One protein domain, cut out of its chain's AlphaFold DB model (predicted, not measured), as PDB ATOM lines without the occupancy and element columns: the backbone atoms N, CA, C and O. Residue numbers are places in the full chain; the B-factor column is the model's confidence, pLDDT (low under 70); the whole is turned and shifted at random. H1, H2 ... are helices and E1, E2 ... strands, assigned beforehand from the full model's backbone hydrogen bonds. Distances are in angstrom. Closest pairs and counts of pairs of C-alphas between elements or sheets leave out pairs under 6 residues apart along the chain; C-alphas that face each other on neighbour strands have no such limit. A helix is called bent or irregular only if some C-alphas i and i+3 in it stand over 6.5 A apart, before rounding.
ATOM      1  N   THR A   3      53.921  39.381 120.654       84.00
ATOM      2  CA  THR A   3      53.035  38.532 121.459       84.00
ATOM      3  C   THR A   3      51.655  38.558 120.825       84.00
ATOM      4  O   THR A   3      51.113  39.636 120.593       84.00
ATOM      5  N   ILE A   4      51.111  37.383 120.529       85.69
ATOM      6  CA  ILE A   4      49.754  37.199 120.020       85.69
ATOM      7  C   ILE A   4      48.933  36.585 121.150       85.69
ATOM      8  O   ILE A   4      49.376  35.641 121.807       85.69
ATOM      9  N   ILE A   5      47.761  37.158 121.402       88.81
ATOM     10  CA  ILE A   5      46.845  36.707 122.448       88.81
ATOM     11  C   ILE A   5      45.560  36.294 121.755       88.81
ATOM     12  O   ILE A   5      44.940  37.104 121.067       88.81
ATOM     13  N   GLU A   6      45.182  35.035 121.929       86.25
ATOM     14  CA  GLU A   6      43.966  34.479 121.348       86.25
ATOM     15  C   GLU A   6      42.881  34.406 122.419       86.25
ATOM     16  O   GLU A   6      43.048  33.761 123.461       86.25
ATOM     17  N   ILE A   7      41.769  35.086 122.150       89.00
ATOM     18  CA  ILE A   7      40.562  35.075 122.972       89.00
ATOM     19  C   ILE A   7      39.396  34.797 122.027       89.00
ATOM     20  O   ILE A   7      39.002  35.667 121.253       89.00
ATOM     21  N   ASP A   8      38.870  33.577 122.072       88.00
ATOM     22  CA  ASP A   8      37.637  33.224 121.373       88.00
ATOM     23  C   ASP A   8      36.398  33.522 122.240       88.00
ATOM     24  O   ASP A   8      36.501  33.966 123.387       88.00
ATOM     25  N   ASN A   9      35.203  33.281 121.694       89.12
ATOM     26  CA  ASN A   9      33.947  33.521 122.410       89.12
ATOM     27  C   ASN A   9      33.809  32.672 123.687       89.12
ATOM     28  O   ASN A   9      33.208  33.130 124.659       89.12
ATOM     29  N   GLY A  10      34.359  31.456 123.711       91.00
ATOM     30  CA  GLY A  10      34.391  30.609 124.903       91.00
ATOM     31  C   GLY A  10      35.294  31.203 125.979       91.00
ATOM     32  O   GLY A  10      34.879  31.332 127.129       91.00
ATOM     33  N   SER A  11      36.483  31.666 125.598       89.81
ATOM     34  CA  SER A  11      37.410  32.355 126.499       89.81
ATOM     35  C   SER A  11      36.838  33.680 127.011       89.81
ATOM     36  O   SER A  11      36.942  33.989 128.197       89.81
ATOM     37  N   ALA A  12      36.155  34.442 126.155       88.69
ATOM     38  CA  ALA A  12      35.451  35.662 126.548       88.69
ATOM     39  C   ALA A  12      34.337  35.380 127.571       88.69
ATOM     40  O   ALA A  12      34.187  36.113 128.553       88.69
ATOM     41  N   MET A  13      33.588  34.288 127.390       93.06
ATOM     42  CA  MET A  13      32.585  33.840 128.361       93.06
ATOM     43  C   MET A  13      33.219  33.379 129.677       93.06
ATOM     44  O   MET A  13      32.689  33.682 130.742       93.06
ATOM     45  N   SER A  14      34.371  32.712 129.627       90.38
ATOM     46  CA  SER A  14      35.148  32.335 130.811       90.38
ATOM     47  C   SER A  14      35.624  33.552 131.610       90.38
ATOM     48  O   SER A  14      35.511  33.546 132.833       90.38
ATOM     49  N   ILE A  15      36.073  34.624 130.945       90.31
ATOM     50  CA  ILE A  15      36.409  35.900 131.603       90.31
ATOM     51  C   ILE A  15      35.167  36.494 132.268       90.31
ATOM     52  O   ILE A  15      35.206  36.871 133.437       90.31
ATOM     53  N   ARG A  16      34.045  36.543 131.540       89.50
ATOM     54  CA  ARG A  16      32.781  37.069 132.064       89.50
ATOM     55  C   ARG A  16      32.309  36.298 133.300       89.50
ATOM     56  O   ARG A  16      31.907  36.921 134.277       89.50
ATOM     57  N   ASN A  17      32.362  34.968 133.262       92.88
ATOM     58  CA  ASN A  17      31.909  34.102 134.353       92.88
ATOM     59  C   ASN A  17      32.883  34.092 135.538       92.88
ATOM     60  O   ASN A  17      32.453  33.974 136.680       92.88
ATOM     61  N   GLY A  18      34.184  34.234 135.271       88.94
ATOM     62  CA  GLY A  18      35.224  34.352 136.291       88.94
ATOM     63  C   GLY A  18      35.239  35.698 137.021       88.94
ATOM     64  O   GLY A  18      35.933  35.847 138.024       88.94
ATOM     65  N   GLY A  19      34.465  36.676 136.545       91.94
ATOM     66  CA  GLY A  19      34.285  37.960 137.209       91.94
ATOM     67  C   GLY A  19      35.559  38.806 137.270       91.94
ATOM     68  O   GLY A  19      36.476  38.675 136.456       91.94
ATOM     69  N   GLN A  20      35.599  39.715 138.243       94.25
ATOM     70  CA  GLN A  20      36.657  40.722 138.352       94.25
ATOM     71  C   GLN A  20      38.048  40.115 138.582       94.25
ATOM     72  O   GLN A  20      39.024  40.633 138.053       94.25
ATOM     73  N   GLU A  21      38.149  38.982 139.278       93.12
ATOM     74  CA  GLU A  21      39.435  38.327 139.542       93.12
ATOM     75  C   GLU A  21      40.143  37.895 138.248       93.12
ATOM     76  O   GLU A  21      41.340  38.134 138.071       93.12
ATOM     77  N   VAL A  22      39.401  37.304 137.307       93.88
ATOM     78  CA  VAL A  22      39.957  36.877 136.015       93.88
ATOM     79  C   VAL A  22      40.276  38.080 135.130       93.88
ATOM     80  O   VAL A  22      41.295  38.075 134.436       93.88
ATOM     81  N   ALA A  23      39.455  39.131 135.186       92.56
ATOM     82  CA  ALA A  23      39.722  40.381 134.482       92.56
ATOM     83  C   ALA A  23      41.010  41.061 134.986       92.56
ATOM     84  O   ALA A  23      41.855  41.449 134.177       92.56
ATOM     85  N   ASP A  24      41.209  41.129 136.303       95.00
ATOM     86  CA  ASP A  24      42.407  41.703 136.923       95.00
ATOM     87  C   ASP A  24      43.653  40.858 136.622       95.00
ATOM     88  O   ASP A  24      44.733  41.391 136.344       95.00
ATOM     89  N   LEU A  25      43.512  39.528 136.610       94.69
ATOM     90  CA  LEU A  25      44.582  38.619 136.204       94.69
ATOM     91  C   LEU A  25      44.983  38.838 134.737       94.69
ATOM     92  O   LEU A  25      46.180  38.903 134.442       94.69
ATOM     93  N   LEU A  26      44.011  38.990 133.832       92.69
ATOM     94  CA  LEU A  26      44.260  39.299 132.423       92.69
ATOM     95  C   LEU A  26      44.951  40.656 132.263       92.69
ATOM     96  O   LEU A  26      45.966  40.745 131.571       92.69
ATOM     97  N   ALA A  27      44.463  41.692 132.945       92.88
ATOM     98  CA  ALA A  27      45.087  43.012 132.941       92.88
ATOM     99  C   ALA A  27      46.542  42.943 133.431       92.88
ATOM    100  O   ALA A  27      47.446  43.482 132.790       92.88
ATOM    101  N   ARG A  28      46.807  42.207 134.517       94.31
ATOM    102  CA  ARG A  28      48.167  41.994 135.025       94.31
ATOM    103  C   ARG A  28      49.050  41.269 134.012       94.31
ATOM    104  O   ARG A  28      50.200  41.669 133.827       94.31
ATOM    105  N   ALA A  29      48.548  40.220 133.366       93.25
ATOM    106  CA  ALA A  29      49.306  39.460 132.374       93.25
ATOM    107  C   ALA A  29      49.675  40.323 131.153       93.25
ATOM    108  O   ALA A  29      50.814  40.269 130.686       93.25
ATOM    109  N   LEU A  30      48.747  41.173 130.699       89.81
ATOM    110  CA  LEU A  30      48.946  42.142 129.618       89.81
ATOM    111  C   LEU A  30      49.978  43.217 129.971       89.81
ATOM    112  O   LEU A  30      50.880  43.484 129.183       89.81
ATOM    113  N   LEU A  31      49.857  43.820 131.156       90.50
ATOM    114  CA  LEU A  31      50.714  44.929 131.580       90.50
ATOM    115  C   LEU A  31      52.142  44.483 131.894       90.50
ATOM    116  O   LEU A  31      53.095  45.201 131.613       90.50
ATOM    117  N   THR A  32      52.291  43.308 132.506       90.00
ATOM    118  CA  THR A  32      53.593  42.845 133.012       90.00
ATOM    119  C   THR A  32      54.292  41.864 132.080       90.00
ATOM    120  O   THR A  32      55.484  41.623 132.239       90.00
ATOM    121  N   GLY A  33      53.561  41.237 131.152       85.50
ATOM    122  CA  GLY A  33      54.077  40.118 130.363       85.50
ATOM    123  C   GLY A  33      54.424  38.874 131.195       85.50
ATOM    124  O   GLY A  33      55.124  38.001 130.692       85.50
ATOM    125  N   SER A  34      53.968  38.781 132.453       88.56
ATOM    126  CA  SER A  34      54.348  37.718 133.395       88.56
ATOM    127  C   SER A  34      53.893  36.331 132.939       88.56
ATOM    128  O   SER A  34      52.695  36.054 132.894       88.56
ATOM    129  N   ASP A  35      54.845  35.429 132.684       89.12
ATOM    130  CA  ASP A  35      54.565  34.039 132.287       89.12
ATOM    131  C   ASP A  35      53.690  33.309 133.317       89.12
ATOM    132  O   ASP A  35      52.720  32.654 132.951       89.12
ATOM    133  N   ALA A  36      53.934  33.529 134.612       92.12
ATOM    134  CA  ALA A  36      53.121  32.951 135.681       92.12
ATOM    135  C   ALA A  36      51.661  33.447 135.666       92.12
ATOM    136  O   ALA A  36      50.750  32.706 136.033       92.12
ATOM    137  N   ALA A  37      51.419  34.697 135.256       92.88
ATOM    138  CA  ALA A  37      50.059  35.207 135.087       92.88
ATOM    139  C   ALA A  37      49.381  34.570 133.864       92.88
ATOM    140  O   ALA A  37      48.220  34.177 133.946       92.88
ATOM    141  N   TRP A  38      50.122  34.390 132.766       92.31
ATOM    142  CA  TRP A  38      49.635  33.687 131.577       92.31
ATOM    143  C   TRP A  38      49.311  32.217 131.848       92.31
ATOM    144  O   TRP A  38      48.297  31.718 131.366       92.31
ATOM    145  N   ASP A  39      50.099  31.532 132.675       92.69
ATOM    146  CA  ASP A  39      49.835  30.143 133.056       92.69
ATOM    147  C   ASP A  39      48.521  29.989 133.827       92.69
ATOM    148  O   ASP A  39      47.765  29.047 133.582       92.69
ATOM    149  N   LYS A  40      48.191  30.959 134.686       93.62
ATOM    150  CA  LYS A  40      46.909  30.995 135.406       93.62
ATOM    151  C   LYS A  40      45.709  31.296 134.508       93.62
ATOM    152  O   LYS A  40      44.585  31.008 134.903       93.62
ATOM    153  N   LEU A  41      45.928  31.858 133.318       92.75
ATOM    154  CA  LEU A  41      44.869  32.159 132.352       92.75
ATOM    155  C   LEU A  41      44.540  30.969 131.432       92.75
ATOM    156  O   LEU A  41      43.465  30.945 130.830       92.75
ATOM    157  N   ARG A  42      45.407  29.943 131.372       90.50
ATOM    158  CA  ARG A  42      45.203  28.742 130.538       90.50
ATOM    159  C   ARG A  42      43.882  28.002 130.809       90.50
ATOM    160  O   ARG A  42      43.245  27.621 129.828       90.50
ATOM    161  N   PRO A  43      43.421  27.814 132.064       91.62
ATOM    162  CA  PRO A  43      42.136  27.160 132.338       91.62
ATOM    163  C   PRO A  43      40.930  27.914 131.769       91.62
ATOM    164  O   PRO A  43      39.902  27.304 131.497       91.62
ATOM    165  N   TYR A  44      41.062  29.226 131.547       90.62
ATOM    166  CA  TYR A  44      40.018  30.071 130.967       90.62
ATOM    167  C   TYR A  44      40.064  30.104 129.432       90.62
ATOM    168  O   TYR A  44      39.339  30.881 128.823       90.62
ATOM    169  N   GLY A  45      40.922  29.292 128.799       89.25
ATOM    170  CA  GLY A  45      41.049  29.208 127.341       89.25
ATOM    171  C   GLY A  45      41.836  30.356 126.701       89.25
ATOM    172  O   GLY A  45      41.911  30.441 125.478       89.25
ATOM    173  N   ILE A  46      42.439  31.242 127.497       89.94
ATOM    174  CA  ILE A  46      43.200  32.389 126.993       89.94
ATOM    175  C   ILE A  46      44.621  31.924 126.683       89.94
ATOM    176  O   ILE A  46      45.370  31.526 127.582       89.94
ATOM    177  N   LYS A  47      45.002  31.972 125.406       85.06
ATOM    178  CA  LYS A  47      46.311  31.499 124.939       85.06
ATOM    179  C   LYS A  47      47.224  32.667 124.602       85.06
ATOM    180  O   LYS A  47      46.797  33.665 124.023       85.06
ATOM    181  N   ARG A  48      48.508  32.502 124.924       88.44
ATOM    182  CA  ARG A  48      49.585  33.412 124.533       88.44
ATOM    183  C   ARG A  48      50.562  32.686 123.620       88.44
ATOM    184  O   ARG A  48      51.140  31.675 124.007       88.44
ATOM    185  N   LEU A  49      50.796  33.261 122.450       85.44
ATOM    186  CA  LEU A  49      51.822  32.840 121.507       85.44
ATOM    187  C   LEU A  49      52.914  33.911 121.473       85.44
ATOM    188  O   LEU A  49      52.633  35.102 121.331       85.44
ATOM    189  N   VAL A  50      54.169  33.493 121.640       85.00
ATOM    190  CA  VAL A  50      55.327  34.397 121.634       85.00
ATOM    191  C   VAL A  50      56.173  34.115 120.408       85.00
ATOM    192  O   VAL A  50      56.817  33.075 120.301       85.00
ATOM    193  N   GLU A  51      56.215  35.082 119.504       83.81
ATOM    194  CA  GLU A  51      57.014  35.041 118.291       83.81
ATOM    195  C   GLU A  51      58.291  35.867 118.496       83.81
ATOM    196  O   GLU A  51      58.255  37.081 118.722       83.81
ATOM    197  N   ARG A  52      59.460  35.217 118.467       80.75
ATOM    198  CA  ARG A  52      60.739  35.886 118.775       80.75
ATOM    199  C   ARG A  52      61.227  36.775 117.629       80.75
ATOM    200  O   ARG A  52      61.651  37.904 117.895       80.75
ATOM    201  N   HIS A  53      61.064  36.318 116.388       82.00
ATOM    202  CA  HIS A  53      61.488  37.002 115.161       82.00
ATOM    203  C   HIS A  53      60.292  37.244 114.228       82.00
ATOM    204  O   HIS A  53      60.180  36.566 113.212       82.00
ATOM    205  N   PRO A  54      59.378  38.163 114.584       79.12
ATOM    206  CA  PRO A  54      58.227  38.458 113.745       79.12
ATOM    207  C   PRO A  54      58.670  39.046 112.408       79.12
ATOM    208  O   PRO A  54      59.430  40.014 112.377       79.12
ATOM    209  N   THR A  55      58.192  38.453 111.317       83.25
ATOM    210  CA  THR A  55      58.393  38.958 109.948       83.25
ATOM    211  C   THR A  55      57.289  39.923 109.520       83.25
ATOM    212  O   THR A  55      57.473  40.679 108.572       83.25
ATOM    213  N   GLU A  56      56.156  39.912 110.226       80.62
ATOM    214  CA  GLU A  56      55.017  40.802 110.000       80.62
ATOM    215  C   GLU A  56      54.879  41.863 111.108       80.62
ATOM    216  O   GLU A  56      55.208  41.585 112.270       80.62
ATOM    217  N   PRO A  57      54.356  43.063 110.778       78.00
ATOM    218  CA  PRO A  57      54.080  44.111 111.757       78.00
ATOM    219  C   PRO A  57      53.017  43.689 112.779       78.00
ATOM    220  O   PRO A  57      52.247  42.740 112.583       78.00
ATOM    221  N   ALA A  58      52.969  44.403 113.904       78.38
ATOM    222  CA  ALA A  58      51.975  44.126 114.926       78.38
ATOM    223  C   ALA A  58      50.608  44.629 114.448       78.38
ATOM    224  O   ALA A  58      50.460  45.786 114.065       78.38
ATOM    225  N   LYS A  59      49.592  43.769 114.508       82.06
ATOM    226  CA  LYS A  59      48.220  44.123 114.141       82.06
ATOM    227  C   LYS A  59      47.213  43.646 115.171       82.06
ATOM    228  O   LYS A  59      47.414  42.607 115.803       82.06
ATOM    229  N   VAL A  60      46.129  44.400 115.310       79.25
ATOM    230  CA  VAL A  60      44.957  44.022 116.102       79.25
ATOM    231  C   VAL A  60      43.873  43.565 115.140       79.25
ATOM    232  O   VAL A  60      43.448  44.333 114.277       79.25
ATOM    233  N   VAL A  61      43.430  42.318 115.294       79.75
ATOM    234  CA  VAL A  61      42.398  41.706 114.453       79.75
ATOM    235  C   VAL A  61      41.219  41.297 115.332       79.75
ATOM    236  O   VAL A  61      41.409  40.678 116.377       79.75
ATOM    237  N   VAL A  62      40.006  41.655 114.913       77.12
ATOM    238  CA  VAL A  62      38.743  41.249 115.540       77.12
ATOM    239  C   VAL A  62      37.927  40.484 114.501       77.12
ATOM    240  O   VAL A  62      37.461  41.066 113.519       77.12
ATOM    241  N   GLY A  63      37.780  39.172 114.703       79.56
ATOM    242  CA  GLY A  63      37.252  38.270 113.674       79.56
ATOM    243  C   GLY A  63      38.171  38.273 112.452       79.56
ATOM    244  O   GLY A  63      39.352  37.975 112.583       79.56
ATOM    245  N   ASP A  64      37.643  38.701 111.306       78.88
ATOM    246  CA  ASP A  64      38.400  38.821 110.051       78.88
ATOM    247  C   ASP A  64      38.816  40.269 109.734       78.88
ATOM    248  O   ASP A  64      39.304  40.562 108.642       78.88
ATOM    249  N   ARG A  65      38.585  41.214 110.659       81.69
ATOM    250  CA  ARG A  65      38.863  42.640 110.439       81.69
ATOM    251  C   ARG A  65      40.075  43.114 111.214       81.69
ATOM    252  O   ARG A  65      40.126  43.015 112.436       81.69
ATOM    253  N   GLU A  66      41.005  43.721 110.497       85.31
ATOM    254  CA  GLU A  66      42.120  44.460 111.074       85.31
ATOM    255  C   GLU A  66      41.648  45.853 111.512       85.31
ATOM    256  O   GLU A  66      41.046  46.583 110.726       85.31
ATOM    257  N   ILE A  67      41.876  46.206 112.779       87.69
ATOM    258  CA  ILE A  67      41.417  47.480 113.364       87.69
ATOM    259  C   ILE A  67      42.565  48.413 113.761       87.69
ATOM    260  O   ILE A  67      42.323  49.583 114.047       87.69
ATOM    261  N   ALA A  68      43.806  47.917 113.780       76.44
ATOM    262  CA  ALA A  68      45.008  48.720 113.992       76.44
ATOM    263  C   ALA A  68      46.262  47.982 113.504       76.44
ATOM    264  O   ALA A  68      46.363  46.766 113.677       76.44
ATOM    265  N   VAL A  69      47.235  48.740 112.990       73.88
ATOM    266  CA  VAL A  69      48.585  48.276 112.632       73.88
ATOM    267  C   VAL A  69      49.605  49.186 113.301       73.88
ATOM    268  O   VAL A  69      49.401  50.401 113.348       73.88
ATOM    269  N   ARG A  70      50.680  48.603 113.830       62.94
ATOM    270  CA  ARG A  70      51.792  49.306 114.467       62.94
ATOM    271  C   ARG A  70      53.138  48.775 113.993       62.94
ATOM    272  O   ARG A  70      53.276  47.537 113.846       62.94
TER     273      ARG A  70
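What this domain is: This is residues 3 to 70 of the 70 residues of an uncharacterized protein of Methylobacterium sp. RAS18 (UniProt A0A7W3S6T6). A two-stranded ribbon, E1 and E2, lies in the middle; at one end is a helical group in which H1b and H2 make a hairpin and H1a turns off at the bend of H1, and at the other end is a separate strand hairpin, E3 and E4. H2 has its near side toward E2. The printed part has 68 residues, in the order E1 H1 H2 E2 E3 E4, and its class is mixed, helices and strands; both two-stranded sheets are antiparallel. It is only just compact, close to loose, with a radius of gyration of the C-alphas of 12.7 A and spans of 34 by 25 by 16 A.

Where its parts are: E1, residues 3 to 6, begins at C-alpha 3 (53.035, 38.532, 121.459). H1, residues 9 to 32, was assigned as one helix by its hydrogen bonds but is bent: C-alphas 17 and 20 are 9.1 A apart. Its arms are H1a, residues 9 to 17, 12.1 A long, and H1b, residues 20 to 32, 17.9 A. H2, residues 35 to 44, is 15.1 A long and irregular, but only just: C-alphas 40 and 43 are 6.8 A apart. E2 is residues 47 to 51, E3 59 to 62 and E4 65 to 69, ending at C-alpha 69 (48.585, 48.276, 112.632).

How they stand to each other: E1 and E2 are antiparallel at 153 degrees, with N 4 and O 49 within hydrogen-bond range at 2.9 A. The closest C-alphas of H2 and E2, Trp 38 and Arg 48, are 7.0 A apart. H1b and H2 touch, closest at the C-alphas of Ala 29 and Ala 37, 5.1 A, and run opposite ways at a steep tilt of 36 degrees, only just beyond shallow. H1a and H2 only just touch, with 3 pairs of C-alphas within 8 A, the closest Ser 14 and Tyr 44 at 5.4 A. Every O i to N i+4 pair is within hydrogen-bond range in H1a and H1b, and 4 of 6 in H2. The hairpin E3 and E4 is antiparallel at 156 degrees, with N 62 and O 65 within range at 2.8 A; E3 is apart from E2.

The domain as a whole: The C-alphas farthest apart, Gly 19 and Thr 55, are 36.4 A apart. The printed part has no cut and no long link; E2 to E3 is short, with 7 residues between them. Mean pLDDT of the printed part is 87.2, and residue 70 is under 70.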